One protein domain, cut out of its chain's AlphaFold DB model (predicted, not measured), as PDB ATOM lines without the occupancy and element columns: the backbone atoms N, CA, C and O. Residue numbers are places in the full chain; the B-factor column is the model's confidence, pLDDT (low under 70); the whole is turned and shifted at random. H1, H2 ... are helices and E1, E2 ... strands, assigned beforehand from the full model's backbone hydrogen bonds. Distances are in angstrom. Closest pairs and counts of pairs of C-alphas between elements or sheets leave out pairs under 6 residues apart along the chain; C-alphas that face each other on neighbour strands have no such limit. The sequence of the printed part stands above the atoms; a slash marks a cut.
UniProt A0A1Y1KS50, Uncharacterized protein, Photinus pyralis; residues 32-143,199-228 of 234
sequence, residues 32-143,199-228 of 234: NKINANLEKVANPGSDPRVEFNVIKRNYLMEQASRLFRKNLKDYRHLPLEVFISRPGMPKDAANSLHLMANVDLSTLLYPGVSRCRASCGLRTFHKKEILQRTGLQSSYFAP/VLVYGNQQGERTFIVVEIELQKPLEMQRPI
ATOM      1  N   ASN A  32     -17.383   1.913  43.079       66.19
ATOM      2  CA  ASN A  32     -16.308   1.090  42.575       66.19
ATOM      3  C   ASN A  32     -16.106  -0.148  43.455       66.19
ATOM      4  O   ASN A  32     -15.560  -0.069  44.552       66.19
ATOM      5  N   LYS A  33     -16.530  -1.310  42.956       66.06
ATOM      6  CA  LYS A  33     -16.210  -2.615  43.557       66.06
ATOM      7  C   LYS A  33     -15.122  -3.377  42.804       66.06
ATOM      8  O   LYS A  33     -14.844  -4.533  43.123       66.06
ATOM      9  N   ILE A  34     -14.513  -2.760  41.796       66.44
ATOM     10  CA  ILE A  34     -13.409  -3.342  41.045       66.44
ATOM     11  C   ILE A  34     -12.092  -2.741  41.539       66.44
ATOM     12  O   ILE A  34     -11.949  -1.534  41.694       66.44
ATOM     13  N   ASN A  35     -11.093  -3.588  41.786       65.00
ATOM     14  CA  ASN A  35      -9.732  -3.121  42.052       65.00
ATOM     15  C   ASN A  35      -9.085  -2.666  40.729       65.00
ATOM     16  O   ASN A  35      -8.238  -3.362  40.172       65.00
ATOM     17  N   ALA A  36      -9.605  -1.580  40.158       67.38
ATOM     18  CA  ALA A  36      -9.167  -0.977  38.907       67.38
ATOM     19  C   ALA A  36      -9.113   0.546  39.069       67.38
ATOM     20  O   ALA A  36      -9.947   1.139  39.759       67.38
ATOM     21  N   ASN A  37      -8.130   1.174  38.422       69.31
ATOM     22  CA  ASN A  37      -7.969   2.621  38.436       69.31
ATOM     23  C   ASN A  37      -8.942   3.255  37.427       69.31
ATOM     24  O   ASN A  37      -8.685   3.259  36.224       69.31
ATOM     25  N   LEU A  38     -10.072   3.759  37.929       70.12
ATOM     26  CA  LEU A  38     -11.116   4.377  37.107       70.12
ATOM     27  C   LEU A  38     -10.695   5.732  36.522       70.12
ATOM     28  O   LEU A  38     -11.181   6.090  35.454       70.12
ATOM     29  N   GLU A  39      -9.792   6.468  37.177       68.88
ATOM     30  CA  GLU A  39      -9.327   7.786  36.718       68.88
ATOM     31  C   GLU A  39      -8.548   7.687  35.406       68.88
ATOM     32  O   GLU A  39      -8.698   8.534  34.528       68.88
ATOM     33  N   LYS A  40      -7.772   6.609  35.230       64.50
ATOM     34  CA  LYS A  40      -7.113   6.318  33.950       64.50
ATOM     35  C   LYS A  40      -8.136   6.195  32.822       64.50
ATOM     36  O   LYS A  40      -7.975   6.836  31.798       64.50
ATOM     37  N   VAL A  41      -9.236   5.480  33.052       60.69
ATOM     38  CA  VAL A  41     -10.288   5.236  32.046       60.69
ATOM     39  C   VAL A  41     -11.216   6.446  31.841       60.69
ATOM     40  O   VAL A  41     -11.852   6.584  30.792       60.69
ATOM     41  N   ALA A  42     -11.305   7.337  32.833       59.34
ATOM     42  CA  ALA A  42     -12.042   8.595  32.735       59.34
ATOM     43  C   ALA A  42     -11.392   9.569  31.744       59.34
ATOM     44  O   ALA A  42     -12.101  10.323  31.077       59.34
ATOM     45  N   ASN A  43     -10.062   9.514  31.614       61.53
ATOM     46  CA  ASN A  43      -9.312  10.351  30.690       61.53
ATOM     47  C   ASN A  43      -9.505   9.864  29.241       61.53
ATOM     48  O   ASN A  43      -9.090   8.754  28.897       61.53
ATOM     49  N   PRO A  44     -10.115  10.671  28.354       54.56
ATOM     50  CA  PRO A  44     -10.267  10.295  26.956       54.56
ATOM     51  C   PRO A  44      -8.886  10.214  26.288       54.56
ATOM     52  O   PRO A  44      -8.212  11.228  26.123       54.56
ATOM     53  N   GLY A  45      -8.469   9.003  25.900       56.81
ATOM     54  CA  GLY A  45      -7.276   8.770  25.078       56.81
ATOM     55  C   GLY A  45      -6.198   7.851  25.660       56.81
ATOM     56  O   GLY A  45      -5.247   7.563  24.939       56.81
ATOM     57  N   SER A  46      -6.314   7.371  26.907       59.28
ATOM     58  CA  SER A  46      -5.329   6.423  27.463       59.28
ATOM     59  C   SER A  46      -5.556   4.984  26.997       59.28
ATOM     60  O   SER A  46      -4.602   4.312  26.624       59.28
ATOM     61  N   ASP A  47      -6.814   4.536  26.981       63.44
ATOM     62  CA  ASP A  47      -7.187   3.136  26.771       63.44
ATOM     63  C   ASP A  47      -8.297   2.989  25.721       63.44
ATOM     64  O   ASP A  47      -9.116   3.903  25.550       63.44
ATOM     65  N   PRO A  48      -8.374   1.836  25.021       65.44
ATOM     66  CA  PRO A  48      -9.463   1.536  24.100       65.44
ATOM     67  C   PRO A  48     -10.795   1.473  24.855       65.44
ATOM     68  O   PRO A  48     -11.201   0.453  25.411       65.44
ATOM     69  N   ARG A  49     -11.499   2.603  24.856       66.31
ATOM     70  CA  ARG A  49     -12.813   2.770  25.465       66.31
ATOM     71  C   ARG A  49     -13.880   2.670  24.390       66.31
ATOM     72  O   ARG A  49     -13.964   3.512  23.499       66.31
ATOM     73  N   VAL A  50     -14.745   1.666  24.500       64.75
ATOM     74  CA  VAL A  50     -15.952   1.623  23.672       64.75
ATOM     75  C   VAL A  50     -17.032   2.469  24.343       64.75
ATOM     76  O   VAL A  50     -17.649   2.055  25.324       64.75
ATOM     77  N   GLU A  51     -17.248   3.681  23.836       59.53
ATOM     78  CA  GLU A  51     -18.296   4.586  24.319       59.53
ATOM     79  C   GLU A  51     -19.679   4.159  23.806       59.53
ATOM     80  O   GLU A  51     -20.253   4.745  22.890       59.53
ATOM     81  N   PHE A  52     -20.252   3.116  24.406       57.56
ATOM     82  CA  PHE A  52     -21.662   2.789  24.204       57.56
ATOM     83  C   PHE A  52     -22.550   3.775  24.982       57.56
ATOM     84  O   PHE A  52     -22.953   3.508  26.111       57.56
ATOM     85  N   ASN A  53     -22.885   4.917  24.374       61.81
ATOM     86  CA  ASN A  53     -23.828   5.894  24.935       61.81
ATOM     87  C   ASN A  53     -25.289   5.496  24.638       61.81
ATOM     88  O   ASN A  53     -26.008   6.175  23.902       61.81
ATOM     89  N   VAL A  54     -25.709   4.334  25.144       65.81
ATOM     90  CA  VAL A  54     -27.082   3.835  24.994       65.81
ATOM     91  C   VAL A  54     -27.873   4.171  26.251       65.81
ATOM     92  O   VAL A  54     -27.585   3.663  27.329       65.81
ATOM     93  N   ILE A  55     -28.924   4.973  26.094       69.75
ATOM     94  CA  ILE A  55     -29.892   5.257  27.155       69.75
ATOM     95  C   ILE A  55     -31.165   4.473  26.853       69.75
ATOM     96  O   ILE A  55     -31.772   4.641  25.795       69.75
ATOM     97  N   LYS A  56     -31.593   3.632  27.796       75.06
ATOM     98  CA  LYS A  56     -32.898   2.966  27.743       75.06
ATOM     99  C   LYS A  56     -33.793   3.530  28.836       75.06
ATOM    100  O   LYS A  56     -33.490   3.391  30.017       75.06
ATOM    101  N   ARG A  57     -34.911   4.138  28.441       74.62
ATOM    102  CA  ARG A  57     -35.964   4.575  29.365       74.62
ATOM    103  C   ARG A  57     -37.067   3.538  29.359       74.62
ATOM    104  O   ARG A  57     -37.608   3.226  28.304       74.62
ATOM    105  N   ASN A  58     -37.388   3.022  30.536       77.12
ATOM    106  CA  ASN A  58     -38.431   2.025  30.714       77.12
ATOM    107  C   ASN A  58     -39.476   2.569  31.679       77.12
ATOM    108  O   ASN A  58     -39.136   3.230  32.659       77.12
ATOM    109  N   TYR A  59     -40.744   2.277  31.405       80.56
ATOM    110  CA  TYR A  59     -41.812   2.540  32.355       80.56
ATOM    111  C   TYR A  59     -41.947   1.343  33.293       80.56
ATOM    112  O   TYR A  59     -42.283   0.239  32.859       80.56
ATOM    113  N   LEU A  60     -41.665   1.557  34.576       80.69
ATOM    114  CA  LEU A  60     -41.785   0.520  35.590       80.69
ATOM    115  C   LEU A  60     -43.172   0.611  36.229       80.69
ATOM    116  O   LEU A  60     -43.429   1.484  37.056       80.69
ATOM    117  N   MET A  61     -44.072  -0.291  35.833       85.75
ATOM    118  CA  MET A  61     -45.392  -0.414  36.461       85.75
ATOM    119  C   MET A  61     -45.252  -0.697  37.960       85.75
ATOM    120  O   MET A  61     -44.261  -1.279  38.394       85.75
ATOM    121  N   GLU A  62     -46.266  -0.367  38.758       84.19
ATOM    122  CA  GLU A  62     -46.206  -0.535  40.216       84.19
ATOM    123  C   GLU A  62     -45.876  -1.977  40.641       84.19
ATOM    124  O   GLU A  62     -45.024  -2.195  41.504       84.19
ATOM    125  N   GLN A  63     -46.481  -2.975  39.989       87.25
ATOM    126  CA  GLN A  63     -46.183  -4.390  40.242       87.25
ATOM    127  C   GLN A  63     -44.717  -4.730  39.929       87.25
ATOM    128  O   GLN A  63     -44.045  -5.379  40.731       87.25
ATOM    129  N   ALA A  64     -44.204  -4.240  38.797       84.62
ATOM    130  CA  ALA A  64     -42.814  -4.431  38.395       84.62
ATOM    131  C   ALA A  64     -41.845  -3.699  39.338       84.62
ATOM    132  O   ALA A  64     -40.783  -4.228  39.646       84.62
ATOM    133  N   SER A  65     -42.231  -2.533  39.862       85.88
ATOM    134  CA  SER A  65     -41.461  -1.776  40.854       85.88
ATOM    135  C   SER A  65     -41.357  -2.522  42.181       85.88
ATOM    136  O   SER A  65     -40.267  -2.663  42.735       85.88
ATOM    137  N   ARG A  66     -42.464  -3.106  42.658       88.81
ATOM    138  CA  ARG A  66     -42.466  -3.961  43.855       88.81
ATOM    139  C   ARG A  66     -41.584  -5.196  43.669       88.81
ATOM    140  O   ARG A  66     -40.815  -5.523  44.572       88.81
ATOM    141  N   LEU A  67     -41.655  -5.852  42.507       88.69
ATOM    142  CA  LEU A  67     -40.802  -6.998  42.186       88.69
ATOM    143  C   LEU A  67     -39.324  -6.598  42.100       88.69
ATOM    144  O   LEU A  67     -38.478  -7.269  42.682       88.69
ATOM    145  N   PHE A  68     -39.018  -5.486  41.432       88.50
ATOM    146  CA  PHE A  68     -37.660  -4.961  41.324       88.50
ATOM    147  C   PHE A  68     -37.074  -4.645  42.702       88.50
ATOM    148  O   PHE A  68     -35.978  -5.097  43.024       88.50
ATOM    149  N   ARG A  69     -37.840  -3.962  43.562       89.56
ATOM    150  CA  ARG A  69     -37.460  -3.683  44.953       89.56
ATOM    151  C   ARG A  69     -37.237  -4.965  45.752       89.56
ATOM    152  O   ARG A  69     -36.267  -5.036  46.502       89.56
ATOM    153  N   LYS A  70     -38.104  -5.972  45.605       90.75
ATOM    154  CA  LYS A  70     -37.941  -7.276  46.265       90.75
ATOM    155  C   LYS A  70     -36.647  -7.961  45.820       90.75
ATOM    156  O   LYS A  70     -35.817  -8.278  46.661       90.75
ATOM    157  N   ASN A  71     -36.434  -8.090  44.512       89.38
ATOM    158  CA  ASN A  71     -35.224  -8.699  43.958       89.38
ATOM    159  C   ASN A  71     -33.965  -7.965  44.427       89.38
ATOM    160  O   ASN A  71     -32.967  -8.590  44.771       89.38
ATOM    161  N   LEU A  72     -34.022  -6.635  44.496       91.19
ATOM    162  CA  LEU A  72     -32.900  -5.852  44.972       91.19
ATOM    163  C   LEU A  72     -32.630  -6.077  46.469       91.19
ATOM    164  O   LEU A  72     -31.469  -6.122  46.864       91.19
ATOM    165  N   LYS A  73     -33.659  -6.271  47.302       90.44
ATOM    166  CA  LYS A  73     -33.487  -6.629  48.724       90.44
ATOM    167  C   LYS A  73     -32.836  -7.999  48.897       90.44
ATOM    168  O   LYS A  73     -31.926  -8.114  49.722       90.44
ATOM    169  N   ASP A  74     -33.270  -8.969  48.098       91.25
ATOM    170  CA  ASP A  74     -32.825 -10.361  48.170       91.25
ATOM    171  C   ASP A  74     -31.388 -10.524  47.643       91.25
ATOM    172  O   ASP A  74     -30.550 -11.144  48.292       91.25
ATOM    173  N   TYR A  75     -31.078  -9.916  46.493       90.81
ATOM    174  CA  TYR A  75     -29.838 -10.186  45.756       90.81
ATOM    175  C   TYR A  75     -28.858  -9.019  45.697       90.81
ATOM    176  O   TYR A  75     -27.673  -9.233  45.446       90.81
ATOM    177  N   ARG A  76     -29.321  -7.776  45.897       90.31
ATOM    178  CA  ARG A  76     -28.539  -6.522  45.796       90.31
ATOM    179  C   ARG A  76     -27.971  -6.194  44.413       90.31
ATOM    180  O   ARG A  76     -27.566  -5.057  44.185       90.31
ATOM    181  N   HIS A  77     -27.988  -7.146  43.487       89.62
ATOM    182  CA  HIS A  77     -27.392  -7.021  42.168       89.62
ATOM    183  C   HIS A  77     -28.446  -7.081  41.060       89.62
ATOM    184  O   HIS A  77     -29.387  -7.872  41.121       89.62
ATOM    185  N   LEU A  78     -28.247  -6.277  40.017       89.19
ATOM    186  CA  LEU A  78     -28.947  -6.382  38.745       89.19
ATOM    187  C   LEU A  78     -28.109  -7.223  37.766       89.19
ATOM    188  O   LEU A  78     -26.940  -6.893  37.539       89.19
ATOM    189  N   PRO A  79     -28.688  -8.273  37.160       89.25
ATOM    190  CA  PRO A  79     -28.034  -9.005  36.091       89.25
ATOM    191  C   PRO A  79     -28.066  -8.185  34.801       89.25
ATOM    192  O   PRO A  79     -29.123  -7.725  34.370       89.25
ATOM    193  N   LEU A  80     -26.910  -8.040  34.163       87.88
ATOM    194  CA  LEU A  80     -26.793  -7.530  32.805       87.88
ATOM    195  C   LEU A  80     -26.157  -8.581  31.910       87.88
ATOM    196  O   LEU A  80     -25.087  -9.101  32.216       87.88
ATOM    197  N   GLU A  81     -26.809  -8.837  30.785       86.94
ATOM    198  CA  GLU A  81     -26.324  -9.713  29.726       86.94
ATOM    199  C   GLU A  81     -25.884  -8.855  28.538       86.94
ATOM    200  O   GLU A  81     -26.595  -7.939  28.111       86.94
ATOM    201  N   VAL A  82     -24.691  -9.132  28.016       84.25
ATOM    202  CA  VAL A  82     -24.107  -8.418  26.880       84.25
ATOM    203  C   VAL A  82     -23.818  -9.428  25.782       84.25
ATOM    204  O   VAL A  82     -23.016 -10.343  25.960       84.25
ATOM    205  N   PHE A  83     -24.459  -9.238  24.632       83.44
ATOM    206  CA  PHE A  83     -24.236 -10.038  23.433       83.44
ATOM    207  C   PHE A  83     -23.389  -9.236  22.448       83.44
ATOM    208  O   PHE A  83     -23.797  -8.162  22.003       83.44
ATOM    209  N   ILE A  84     -22.211  -9.752  22.105       80.06
ATOM    210  CA  ILE A  84     -21.310  -9.140  21.127       80.06
ATOM    211  C   ILE A  84     -21.293 -10.018  19.876       80.06
ATOM    212  O   ILE A  84     -20.694 -11.091  19.864       80.06
ATOM    213  N   SER A  85     -21.963  -9.567  18.818       79.88
ATOM    214  CA  SER A  85     -21.958 -10.240  17.515       79.88
ATOM    215  C   SER A  85     -20.795  -9.742  16.656       79.88
ATOM    216  O   SER A  85     -20.423  -8.566  16.717       79.88
ATOM    217  N   ARG A  86     -20.230 -10.614  15.817       76.81
ATOM    218  CA  ARG A  86     -19.223 -10.199  14.831       76.81
ATOM    219  C   ARG A  86     -19.880  -9.437  13.672       76.81
ATOM    220  O   ARG A  86     -20.992  -9.793  13.275       76.81
ATOM    221  N   PRO A  87     -19.208  -8.426  13.092       74.75
ATOM    222  CA  PRO A  87     -19.695  -7.766  11.885       74.75
ATOM    223  C   PRO A  87     -19.937  -8.791  10.768       74.75
ATOM    224  O   PRO A  87     -19.079  -9.631  10.510       74.75
ATOM    225  N   GLY A  88     -21.104  -8.734  10.122       69.69
ATOM    226  CA  GLY A  88     -21.469  -9.631   9.017       69.69
ATOM    227  C   GLY A  88     -22.034 -10.999   9.421       69.69
ATOM    228  O   GLY A  88     -22.487 -11.728   8.545       69.69
ATOM    229  N   MET A  89     -22.065 -11.337  10.714       66.25
ATOM    230  CA  MET A  89     -22.725 -12.551  11.211       66.25
ATOM    231  C   MET A  89     -24.164 -12.253  11.662       66.25
ATOM    232  O   MET A  89     -24.442 -11.136  12.119       66.25
ATOM    233  N   PRO A  90     -25.086 -13.230  11.572       65.88
ATOM    234  CA  PRO A  90     -26.411 -13.103  12.165       65.88
ATOM    235  C   PRO A  90     -26.308 -12.788  13.664       65.88
ATOM    236  O   PRO A  90     -25.403 -13.248  14.359       65.88
ATOM    237  N   LYS A  91     -27.230 -11.963  14.168       66.50
ATOM    238  CA  LYS A  91     -27.334 -11.639  15.601       66.50
ATOM    239  C   LYS A  91     -28.115 -12.732  16.330       66.50
ATOM    240  O   LYS A  91     -29.187 -12.477  16.869       66.50
ATOM    241  N   ASP A  92     -27.621 -13.957  16.288       66.56
ATOM    242  CA  ASP A  92     -28.171 -15.092  17.021       66.56
ATOM    243  C   ASP A  92     -27.288 -15.449  18.225       66.56
ATOM    244  O   ASP A  92     -26.102 -15.102  18.288       66.56
ATOM    245  N   ALA A  93     -27.887 -16.117  19.215       61.97
ATOM    246  CA  ALA A  93     -27.227 -16.474  20.471       61.97
ATOM    247  C   ALA A  93     -26.002 -17.371  20.237       61.97
ATOM    248  O   ALA A  93     -25.029 -17.287  20.979       61.97
ATOM    249  N   ALA A  94     -26.047 -18.204  19.193       66.56
ATOM    250  CA  ALA A  94     -24.987 -19.145  18.852       66.56
ATOM    251  C   ALA A  94     -23.738 -18.460  18.270       66.56
ATOM    252  O   ALA A  94     -22.626 -18.923  18.512       66.56
ATOM    253  N   ASN A  95     -23.901 -17.342  17.552       67.25
ATOM    254  CA  ASN A  95     -22.791 -16.626  16.910       67.25
ATOM    255  C   ASN A  95     -22.372 -15.346  17.646       67.25
ATOM    256  O   ASN A  95     -21.523 -14.591  17.158       67.25
ATOM    257  N   SER A  96     -22.957 -15.090  18.817       77.88
ATOM    258  CA  SER A  96     -22.658 -13.920  19.638       77.88
ATOM    259  C   SER A  96     -21.883 -14.326  20.888       77.88
ATOM    260  O   SER A  96     -22.236 -15.279  21.575       77.88
ATOM    261  N   LEU A  97     -20.837 -13.572  21.221       82.94
ATOM    262  CA  LEU A  97     -20.157 -13.715  22.503       82.94
ATOM    263  C   LEU A  97     -21.114 -13.260  23.610       82.94
ATOM    264  O   LEU A  97     -21.514 -12.095  23.637       82.94
ATOM    265  N   HIS A  98     -21.474 -14.183  24.500       86.31
ATOM    266  CA  HIS A  98     -22.385 -13.934  25.609       86.31
ATOM    267  C   HIS A  98     -21.607 -13.665  26.904       86.31
ATOM    268  O   HIS A  98     -20.940 -14.544  27.456       86.31
ATOM    269  N   LEU A  99     -21.699 -12.428  27.383       87.56
ATOM    270  CA  LEU A  99     -21.075 -11.960  28.614       87.56
ATOM    271  C   LEU A  99     -22.133 -11.588  29.650       87.56
ATOM    272  O   LEU A  99     -23.258 -11.229  29.304       87.56
ATOM    273  N   MET A 100     -21.742 -11.610  30.919       89.31
ATOM    274  CA  MET A 100     -22.567 -11.161  32.033       89.31
ATOM    275  C   MET A 100     -21.838 -10.155  32.928       89.31
ATOM    276  O   MET A 100     -20.612 -10.188  33.068       89.31
ATOM    277  N   ALA A 101     -22.612  -9.298  33.584       88.81
ATOM    278  CA  ALA A 101     -22.172  -8.420  34.658       88.81
ATOM    279  C   ALA A 101     -23.236  -8.371  35.763       88.81
ATOM    280  O   ALA A 101     -24.416  -8.162  35.500       88.81
ATOM    281  N   ASN A 102     -22.804  -8.536  37.012       89.81
ATOM    282  CA  ASN A 102     -23.668  -8.452  38.189       89.81
ATOM    283  C   ASN A 102     -23.485  -7.070  38.819       89.81
ATOM    284  O   ASN A 102     -22.547  -6.857  39.588       89.81
ATOM    285  N   VAL A 103     -24.320  -6.110  38.437       89.81
ATOM    286  CA  VAL A 103     -24.179  -4.709  38.853       89.81
ATOM    287  C   VAL A 103     -24.751  -4.536  40.250       89.81
ATOM    288  O   VAL A 103     -25.933  -4.783  40.453       89.81
ATOM    289  N   ASP A 104     -23.941  -4.105  41.211       89.25
ATOM    290  CA  ASP A 104     -24.440  -3.793  42.550       89.25
ATOM    291  C   ASP A 104     -25.244  -2.491  42.536       89.25
ATOM    292  O   ASP A 104     -24.724  -1.431  42.192       89.25
ATOM    293  N   LEU A 105     -26.510  -2.587  42.932       90.19
ATOM    294  CA  LEU A 105     -27.441  -1.468  43.028       90.19
ATOM    295  C   LEU A 105     -27.975  -1.294  44.451       90.19
ATOM    296  O   LEU A 105     -28.988  -0.629  44.657       90.19
ATOM    297  N   SER A 106     -27.317  -1.901  45.441       88.81
ATOM    298  CA  SER A 106     -27.716  -1.873  46.852       88.81
ATOM    299  C   SER A 106     -27.987  -0.465  47.380       88.81
ATOM    300  O   SER A 106     -28.824  -0.299  48.264       88.81
ATOM    301  N   THR A 107     -27.348   0.551  46.804       89.19
ATOM    302  CA  THR A 107     -27.515   1.954  47.186       89.19
ATOM    303  C   THR A 107     -28.899   2.517  46.873       89.19
ATOM    304  O   THR A 107     -29.371   3.378  47.607       89.19
ATOM    305  N   LEU A 108     -29.606   1.986  45.869       89.94
ATOM    306  CA  LEU A 108     -30.993   2.368  45.574       89.94
ATOM    307  C   LEU A 108     -31.980   1.928  46.673       89.94
ATOM    308  O   LEU A 108     -33.138   2.336  46.651       89.94
ATOM    309  N   LEU A 109     -31.552   1.082  47.618       89.19
ATOM    310  CA  LEU A 109     -32.354   0.702  48.786       89.19
ATOM    311  C   LEU A 109     -32.233   1.697  49.945       89.19
ATOM    312  O   LEU A 109     -32.952   1.547  50.931       89.19
ATOM    313  N   TYR A 110     -31.334   2.682  49.871       89.25
ATOM    314  CA  TYR A 110     -31.290   3.727  50.887       89.25
ATOM    315  C   TYR A 110     -32.465   4.698  50.698       89.25
ATOM    316  O   TYR A 110     -32.754   5.097  49.564       89.25
ATOM    317  N   PRO A 111     -33.146   5.104  51.787       89.12
ATOM    318  CA  PRO A 111     -34.250   6.053  51.710       89.12
ATOM    319  C   PRO A 111     -33.843   7.350  51.002       89.12
ATOM    320  O   PRO A 111     -32.816   7.941  51.326       89.12
ATOM    321  N   GLY A 112     -34.649   7.792  50.039       86.88
ATOM    322  CA  GLY A 112     -34.413   9.015  49.265       86.88
ATOM    323  C   GLY A 112     -33.436   8.869  48.092       86.88
ATOM    324  O   GLY A 112     -33.367   9.770  47.260       86.88
ATOM    325  N   VAL A 113     -32.730   7.741  47.954       89.44
ATOM    326  CA  VAL A 113     -31.801   7.535  46.835       89.44
ATOM    327  C   VAL A 113     -32.564   7.120  45.577       89.44
ATOM    328  O   VAL A 113     -33.223   6.082  45.526       89.44
ATOM    329  N   SER A 114     -32.453   7.939  44.534       88.06
ATOM    330  CA  SER A 114     -33.064   7.704  43.221       88.06
ATOM    331  C   SER A 114     -32.050   7.385  42.121       88.06
ATOM    332  O   SER A 114     -32.442   6.957  41.037       88.06
ATOM    333  N   ARG A 115     -30.754   7.569  42.384       87.38
ATOM    334  CA  ARG A 115     -29.684   7.466  41.389       87.38
ATOM    335  C   ARG A 115     -28.541   6.606  41.910       87.38
ATOM    336  O   ARG A 115     -28.109   6.770  43.047       87.38
ATOM    337  N   CYS A 116     -28.033   5.713  41.068       88.25
ATOM    338  CA  CYS A 116     -26.868   4.888  41.357       88.25
ATOM    339  C   CYS A 116     -26.005   4.744  40.106       88.25
ATOM    340  O   CYS A 116     -26.504   4.397  39.034       88.25
ATOM    341  N   ARG A 117     -24.700   4.975  40.260       87.00
ATOM    342  CA  ARG A 117     -23.693   4.694  39.241       87.00
ATOM    343  C   ARG A 117     -22.747   3.634  39.781       87.00
ATOM    344  O   ARG A 117     -22.162   3.818  40.843       87.00
ATOM    345  N   ALA A 118     -22.601   2.528  39.066       85.62
ATOM    346  CA  ALA A 118     -21.829   1.382  39.524       85.62
ATOM    347  C   ALA A 118     -20.929   0.850  38.408       85.62
ATOM    348  O   ALA A 118     -21.339   0.753  37.248       85.62
ATOM    349  N   SER A 119     -19.698   0.486  38.765       86.56
ATOM    350  CA  SER A 119     -18.778  -0.214  37.867       86.56
ATOM    351  C   SER A 119     -18.770  -1.708  38.169       86.56
ATOM    352  O   SER A 119     -18.654  -2.106  39.331       86.56
ATOM    353  N   CYS A 120     -18.823  -2.541  37.134       85.25
ATOM    354  CA  CYS A 120     -18.789  -3.992  37.271       85.25
ATOM    355  C   CYS A 120     -17.873  -4.631  36.223       85.25
ATOM    356  O   CYS A 120     -17.898  -4.250  35.057       85.25
ATOM    357  N   GLY A 121     -17.069  -5.612  36.638       85.62
ATOM    358  CA  GLY A 121     -16.221  -6.382  35.725       85.62
ATOM    359  C   GLY A 121     -17.043  -7.320  34.842       85.62
ATOM    360  O   GLY A 121     -17.947  -7.996  35.338       85.62
ATOM    361  N   LEU A 122     -16.702  -7.392  33.556       87.06
ATOM    362  CA  LEU A 122     -17.337  -8.316  32.617       87.06
ATOM    363  C   LEU A 122     -16.811  -9.738  32.809       87.06
ATOM    364  O   LEU A 122     -15.613  -9.957  33.004       87.06
ATOM    365  N   ARG A 123     -17.718 -10.710  32.727       87.75
ATOM    366  CA  ARG A 123     -17.426 -12.141  32.844       87.75
ATOM    367  C   ARG A 123     -18.061 -12.911  31.700       87.75
ATOM    368  O   ARG A 123     -19.054 -12.459  31.132       87.75
ATOM    369  N   THR A 124     -17.529 -14.087  31.390       87.88
ATOM    370  CA  THR A 124     -18.242 -15.055  30.551       87.88
ATOM    371  C   THR A 124     -19.562 -15.436  31.214       87.88
ATOM    372  O   THR A 124     -19.644 -15.538  32.441       87.88
ATOM    373  N   PHE A 125     -20.619 -15.600  30.419       86.94
ATOM    374  CA  PHE A 125     -21.917 -15.983  30.959       86.94
ATOM    375  C   PHE A 125     -21.844 -17.359  31.636       86.94
ATOM    376  O   PHE A 125     -21.383 -18.329  31.037       86.94
ATOM    377  N   HIS A 126     -22.332 -17.444  32.874       87.00
ATOM    378  CA  HIS A 126     -22.449 -18.699  33.611       87.00
ATOM    379  C   HIS A 126     -23.794 -18.759  34.338       87.00
ATOM    380  O   HIS A 126     -24.068 -17.977  35.255       87.00
ATOM    381  N   LYS A 127     -24.645 -19.711  33.935       84.50
ATOM    382  CA  LYS A 127     -26.057 -19.756  34.338       84.50
ATOM    383  C   LYS A 127     -26.245 -19.964  35.843       84.50
ATOM    384  O   LYS A 127     -27.129 -19.355  36.441       84.50
ATOM    385  N   LYS A 128     -25.423 -20.807  36.475       86.06
ATOM    386  CA  LYS A 128     -25.532 -21.059  37.922       86.06
ATOM    387  C   LYS A 128     -25.142 -19.828  38.741       86.06
ATOM    388  O   LYS A 128     -25.819 -19.507  39.712       86.06
ATOM    389  N   GLU A 129     -24.096 -19.111  38.333       86.00
ATOM    390  CA  GLU A 129     -23.611 -17.931  39.060       86.00
ATOM    391  C   GLU A 129     -24.588 -16.764  38.950       86.00
ATOM    392  O   GLU A 129     -24.881 -16.127  39.961       86.00
ATOM    393  N   ILE A 130     -25.124 -16.494  37.755       86.12
ATOM    394  CA  ILE A 130     -26.097 -15.410  37.583       86.12
ATOM    395  C   ILE A 130     -27.383 -15.698  38.369       86.12
ATOM    396  O   ILE A 130     -27.890 -14.807  39.052       86.12
ATOM    397  N   LEU A 131     -27.850 -16.951  38.381       87.69
ATOM    398  CA  LEU A 131     -29.000 -17.371  39.180       87.69
ATOM    399  C   LEU A 131     -28.744 -17.178  40.679       87.69
ATOM    400  O   LEU A 131     -29.570 -16.583  41.364       87.69
ATOM    401  N   GLN A 132     -27.597 -17.630  41.187       87.12
ATOM    402  CA  GLN A 132     -27.253 -17.499  42.607       87.12
ATOM    403  C   GLN A 132     -27.090 -16.039  43.041       87.12
ATOM    404  O   GLN A 132     -27.477 -15.679  44.150       87.12
ATOM    405  N   ARG A 133     -26.511 -15.190  42.184       83.75
ATOM    406  CA  ARG A 133     -26.189 -13.799  42.534       83.75
ATOM    407  C   ARG A 133     -27.315 -12.809  42.290       83.75
ATOM    408  O   ARG A 133     -27.274 -11.735  42.878       83.75
ATOM    409  N   THR A 134     -28.263 -13.124  41.409       83.56
ATOM    410  CA  THR A 134     -29.289 -12.163  40.960       83.56
ATOM    411  C   THR A 134     -30.710 -12.722  40.937       83.56
ATOM    412  O   THR A 134     -31.658 -11.969  40.731       83.56
ATOM    413  N   GLY A 135     -30.879 -14.036  41.112       82.50
ATOM    414  CA  GLY A 135     -32.174 -14.707  41.003       82.50
ATOM    415  C   GLY A 135     -32.673 -14.894  39.569       82.50
ATOM    416  O   GLY A 135     -33.809 -15.330  39.377       82.50
ATOM    417  N   LEU A 136     -31.863 -14.577  38.553       82.38
ATOM    418  CA  LEU A 136     -32.268 -14.680  37.153       82.38
ATOM    419  C   LEU A 136     -32.398 -16.146  36.711       82.38
ATOM    420  O   LEU A 136     -31.405 -16.866  36.611       82.38
ATOM    421  N   GLN A 137     -33.625 -16.579  36.412       78.75
ATOM    422  CA  GLN A 137     -33.914 -17.955  35.988       78.75
ATOM    423  C   GLN A 137     -33.750 -18.182  34.479       78.75
ATOM    424  O   GLN A 137     -33.302 -19.250  34.052       78.75
ATOM    425  N   SER A 138     -34.101 -17.181  33.672       71.06
ATOM    426  CA  SER A 138     -34.069 -17.239  32.211       71.06
ATOM    427  C   SER A 138     -33.511 -15.942  31.643       71.06
ATOM    428  O   SER A 138     -33.897 -14.863  32.090       71.06
ATOM    429  N   SER A 139     -32.649 -16.055  30.633       68.25
ATOM    430  CA  SER A 139     -32.250 -14.908  29.819       68.25
ATOM    431  C   SER A 139     -33.459 -14.422  29.030       68.25
ATOM    432  O   SER A 139     -34.045 -15.189  28.271       68.25
ATOM    433  N   TYR A 140     -33.853 -13.167  29.227       62.06
ATOM    434  CA  TYR A 140     -34.979 -12.560  28.503       62.06
ATOM    435  C   TYR A 140     -34.570 -11.993  27.139       62.06
ATOM    436  O   TYR A 140     -35.428 -11.616  26.345       62.06
ATOM    437  N   PHE A 141     -33.263 -11.881  26.895       57.78
ATOM    438  CA  PHE A 141     -32.702 -11.218  25.719       57.78
ATOM    439  C   PHE A 141     -31.835 -12.137  24.866       57.78
ATOM    440  O   PHE A 141     -31.391 -11.708  23.800       57.78
ATOM    441  N   ALA A 142     -31.599 -13.378  25.303       57.94
ATOM    442  CA  ALA A 142     -31.058 -14.400  24.429       57.94
ATOM    443  C   ALA A 142     -31.970 -14.513  23.196       57.94
ATOM    444  O   ALA A 142     -33.180 -14.675  23.356       57.94
ATOM    445  N   PRO A 143     -31.422 -14.411  21.973       52.59
ATOM    446  CA  PRO A 143     -32.172 -14.727  20.767       52.59
ATOM    447  C   PRO A 143     -32.767 -16.133  20.907       52.59
ATOM    448  O   PRO A 143     -32.023 -17.115  20.959       52.59
ATOM    449  N   VAL A 199     -15.262 -16.710  33.815       83.12
ATOM    450  CA  VAL A 199     -13.923 -16.138  33.673       83.12
ATOM    451  C   VAL A 199     -14.064 -14.651  33.393       83.12
ATOM    452  O   VAL A 199     -14.928 -14.232  32.620       83.12
ATOM    453  N   LEU A 200     -13.230 -13.838  34.043       81.88
ATOM    454  CA  LEU A 200     -13.164 -12.406  33.770       81.88
ATOM    455  C   LEU A 200     -12.698 -12.164  32.334       81.88
ATOM    456  O   LEU A 200     -11.783 -12.823  31.844       81.88
ATOM    457  N   VAL A 201     -13.319 -11.192  31.675       80.31
ATOM    458  CA  VAL A 201     -12.886 -10.741  30.354       80.31
ATOM    459  C   VAL A 201     -11.753  -9.736  30.535       80.31
ATOM    460  O   VAL A 201     -11.865  -8.794  31.324       80.31
ATOM    461  N   TYR A 202     -10.671  -9.938  29.793       78.56
ATOM    462  CA  TYR A 202      -9.507  -9.059  29.786       78.56
ATOM    463  C   TYR A 202      -9.398  -8.366  28.429       78.56
ATOM    464  O   TYR A 202      -9.649  -8.987  27.396       78.56
ATOM    465  N   GLY A 203      -9.068  -7.074  28.439       64.12
ATOM    466  CA  GLY A 203      -9.025  -6.248  27.231       64.12
ATOM    467  C   GLY A 203      -7.781  -6.500  26.383       64.12
ATOM    468  O   GLY A 203      -7.853  -6.458  25.160       64.12
ATOM    469  N   ASN A 204      -6.661  -6.828  27.036       65.56
ATOM    470  CA  ASN A 204      -5.332  -6.872  26.432       65.56
ATOM    471  C   ASN A 204      -4.562  -8.134  26.864       65.56
ATOM    472  O   ASN A 204      -4.823  -8.707  27.923       65.56
ATOM    473  N   GLN A 205      -3.527  -8.507  26.100       58.09
ATOM    474  CA  GLN A 205      -2.567  -9.571  26.469       58.09
ATOM    475  C   GLN A 205      -1.817  -9.281  27.787       58.09
ATOM    476  O   GLN A 205      -1.235 -10.182  28.379       58.09
ATOM    477  N   GLN A 206      -1.866  -8.033  28.260       60.72
ATOM    478  CA  GLN A 206      -1.272  -7.566  29.514       60.72
ATOM    479  C   GLN A 206      -2.137  -7.862  30.757       60.72
ATOM    480  O   GLN A 206      -1.717  -7.578  31.874       60.72
ATOM    481  N   GLY A 207      -3.331  -8.450  30.593       64.44
ATOM    482  CA  GLY A 207      -4.163  -8.894  31.721       64.44
ATOM    483  C   GLY A 207      -4.986  -7.792  32.398       64.44
ATOM    484  O   GLY A 207      -5.430  -7.955  33.536       64.44
ATOM    485  N   GLU A 208      -5.226  -6.674  31.713       69.19
ATOM    486  CA  GLU A 208      -6.075  -5.590  32.215       69.19
ATOM    487  C   GLU A 208      -7.559  -5.960  32.130       69.19
ATOM    488  O   GLU A 208      -8.038  -6.486  31.120       69.19
ATOM    489  N   ARG A 209      -8.294  -5.726  33.221       73.31
ATOM    490  CA  ARG A 209      -9.687  -6.172  33.375       73.31
ATOM    491  C   ARG A 209     -10.636  -5.290  32.574       73.31
ATOM    492  O   ARG A 209     -10.633  -4.074  32.743       73.31
ATOM    493  N   THR A 210     -11.533  -5.911  31.816       79.75
ATOM    494  CA  THR A 210     -12.627  -5.202  31.150       79.75
ATOM    495  C   THR A 210     -13.794  -5.017  32.117       79.75
ATOM    496  O   THR A 210     -14.234  -5.959  32.785       79.75
ATOM    497  N   PHE A 211     -14.331  -3.804  32.187       81.50
ATOM    498  CA  PHE A 211     -15.479  -3.478  33.027       81.50
ATOM    499  C   PHE A 211     -16.478  -2.594  32.287       81.50
ATOM    500  O   PHE A 211     -16.163  -1.966  31.280       81.50
ATOM    501  N   ILE A 212     -17.698  -2.556  32.810       82.56
ATOM    502  CA  ILE A 212     -18.762  -1.660  32.380       82.56
ATOM    503  C   ILE A 212     -19.089  -0.687  33.504       82.56
ATOM    504  O   ILE A 212     -19.012  -1.038  34.683       82.56
ATOM    505  N   VAL A 213     -19.481   0.526  33.132       83.06
ATOM    506  CA  VAL A 213     -20.073   1.500  34.048       83.06
ATOM    507  C   VAL A 213     -21.534   1.635  33.671       83.06
ATOM    508  O   VAL A 213     -21.860   1.896  32.515       83.06
ATOM    509  N   VAL A 214     -22.403   1.419  34.647       84.62
ATOM    510  CA  VAL A 214     -23.849   1.454  34.467       84.62
ATOM    511  C   VAL A 214     -24.405   2.493  35.405       84.62
ATOM    512  O   VAL A 214     -24.039   2.556  36.579       84.62
ATOM    513  N   GLU A 215     -25.298   3.305  34.869       86.25
ATOM    514  CA  GLU A 215     -26.007   4.301  35.635       86.25
ATOM    515  C   GLU A 215     -27.506   4.051  35.557       86.25
ATOM    516  O   GLU A 215     -28.057   3.821  34.480       86.25
ATOM    517  N   ILE A 216     -28.149   4.073  36.719       87.19
ATOM    518  CA  ILE A 216     -29.586   3.903  36.864       87.19
ATOM    519  C   ILE A 216     -30.126   5.100  37.622       87.19
ATOM    520  O   ILE A 216     -29.675   5.412  38.725       87.19
ATOM    521  N   GLU A 217     -31.123   5.734  37.025       87.88
ATOM    522  CA  GLU A 217     -31.855   6.851  37.594       87.88
ATOM    523  C   GLU A 217     -33.347   6.522  37.576       87.88
ATOM    524  O   GLU A 217     -33.908   6.101  36.560       87.88
ATOM    525  N   LEU A 218     -33.986   6.683  38.729       86.31
ATOM    526  CA  LEU A 218     -35.406   6.469  38.941       86.31
ATOM    527  C   LEU A 218     -36.082   7.820  39.155       86.31
ATOM    528  O   LEU A 218     -35.586   8.661  39.897       86.31
ATOM    529  N   GLN A 219     -37.265   8.013  38.574       85.19
ATOM    530  CA  GLN A 219     -38.035   9.243  38.787       85.19
ATOM    531  C   GLN A 219     -38.453   9.425  40.258       85.19
ATOM    532  O   GLN A 219     -38.593  10.546  40.737       85.19
ATOM    533  N   LYS A 220     -38.679   8.315  40.969       84.38
ATOM    534  CA  LYS A 220     -38.992   8.277  42.400       84.38
ATOM    535  C   LYS A 220     -38.065   7.263  43.076       84.38
ATOM    536  O   LYS A 220     -37.802   6.223  42.467       84.38
ATOM    537  N   PRO A 221     -37.583   7.529  44.301       87.44
ATOM    538  CA  PRO A 221     -36.745   6.575  45.018       87.44
ATOM    539  C   PRO A 221     -37.531   5.290  45.326       87.44
ATOM    540  O   PRO A 221     -38.753   5.322  45.489       87.44
ATOM    541  N   LEU A 222     -36.837   4.148  45.406       86.81
ATOM    542  CA  LEU A 222     -37.478   2.864  45.749       86.81
ATOM    543  C   LEU A 222     -37.972   2.837  47.199       86.81
ATOM    544  O   LEU A 222     -38.961   2.173  47.513       86.81
ATOM    545  N   GLU A 223     -37.254   3.541  48.070       85.06
ATOM    546  CA  GLU A 223     -37.590   3.771  49.468       85.06
ATOM    547  C   GLU A 223     -37.764   5.278  49.658       85.06
ATOM    548  O   GLU A 223     -36.826   6.052  49.458       85.06
ATOM    549  N   MET A 224     -38.970   5.712  50.015       84.69
ATOM    550  CA  MET A 224     -39.212   7.121  50.322       84.69
ATOM    551  C   MET A 224     -38.447   7.507  51.589       84.69
ATOM    552  O   MET A 224     -38.341   6.717  52.528       84.69
ATOM    553  N   GLN A 225     -37.908   8.725  51.606       82.56
ATOM    554  CA  GLN A 225     -37.282   9.267  52.803       82.56
ATOM    555  C   GLN A 225     -38.332   9.365  53.911       82.56
ATOM    556  O   GLN A 225     -39.435   9.864  53.681       82.56
ATOM    557  N   ARG A 226     -37.995   8.847  55.095       79.94
ATOM    558  CA  ARG A 226     -38.844   9.002  56.273       79.94
ATOM    559  C   ARG A 226     -38.629  10.401  56.859       79.94
ATOM    560  O   ARG A 226     -37.473  10.833  56.915       79.94
ATOM    561  N   PRO A 227     -39.700  11.106  57.246       78.81
ATOM    562  CA  PRO A 227     -39.580  12.357  57.980       78.81
ATOM    563  C   PRO A 227     -38.886  12.109  59.330       78.81
ATOM    564  O   PRO A 227     -38.905  10.994  59.855       78.81
ATOM    565  N   ILE A 228     -38.212  13.131  59.864       74.06
ATOM    566  CA  ILE A 228     -37.410  13.017  61.100       74.06
ATOM    567  C   ILE A 228     -38.320  12.694  62.292       74.06
ATOM    568  O   ILE A 228     -37.931  11.971  63.203       74.06
TER     569      ILE A 228
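AT A GLANCE: This is residues 32 to 143 and 199 to 228 of the 234 residues of an uncharacterized protein of Photinus pyralis (UniProt A0A1Y1KS50). Two antiparallel two-stranded ribbons, E1 with E2 and E3 with E4, come together where E2 nears its end at Val 103; H4 packs on the E1-E2 ribbon, and H2 and H3 lie together at one end. H1 lies away from the other named elements, and the long link of residues 43 to 61 leads from it to H2. The printed part has 142 residues, with four named helices and four named strands in the order H1 H2 E1 E2 H3 E3 H4 E4. The class is mixed, helices and strands, with 63 residues, under half, in named elements. The whole is compact, with a radius of gyration of the C-alphas of 16.8 A, and only just elongated, spanning 54 by 35 by 26 A.

HOW THE PARTS SIT: E1, residues 77 to 85, and E2, residues 96 to 104, form a hairpin, antiparallel at 160 degrees; N 80 and O 101 are 2.8 A apart, within hydrogen-bond range. E3, residues 115 to 121, and E4, residues 211 to 217, are antiparallel at 165 degrees, with N 118 and O 214 within hydrogen-bond range at 2.9 A. The closest C-alphas of E2 and E3, those of Val 103 and Cys 120, are 5.7 A apart, whereas E1 is apart from E3 and E4. Residues 99 to 100 of E2 also pair, antiparallel, with residues 123 to 124. H4, residues 127 to 134, comes closest to E1 at the C-alphas of Thr 134 and His 77, 5.6 A. H2, residues 62 to 75, only just touches H4 with its residues 71 to 75, with 3 pairs of C-alphas within 8 A; the closest are Tyr 75 and Thr 134, 5.2 A, and the two lines are about perpendicular at 76 degrees. H2 touches H3, residues 106 to 109, with its residues 69 to 73, closest at the C-alphas of Leu 72 and Ser 106, 6.8 A. H1, residues 38 to 42, is apart from H2 and from E4. In H1, H2 and H4 every O i to N i+4 pair is within hydrogen-bond range; H3 is too short for such a pair.

IN THESE COORDINATES: E1 runs 25.4 A from C-alpha 77 at (-27.392, -7.021, 42.168), and E2 25.1 A. E3 measures 20.1 A, E4 19.9 A and H2 19.8 A; H4 is 10.6 A long, H1 6.1 A and H3 5.6 A. H1 begins at C-alpha 38, (-11.116, 4.377, 37.107), and E4 ends at C-alpha 217, (-31.855, 6.851, 37.594).

THE WHOLE: The two farthest C-alphas, those of Gly 88 and Ile 228, are 59.0 A apart. Residues 144 to 198 are not printed, and C-alphas 143 and 199 are 22.4 A apart across this cut. The link from H1 to H2 is long. Mean pLDDT of the printed part is 78.6; it is under 70 at residues 32 to 37, 39 to 55, 88 to 95, 139 to 143 and 203 to 208.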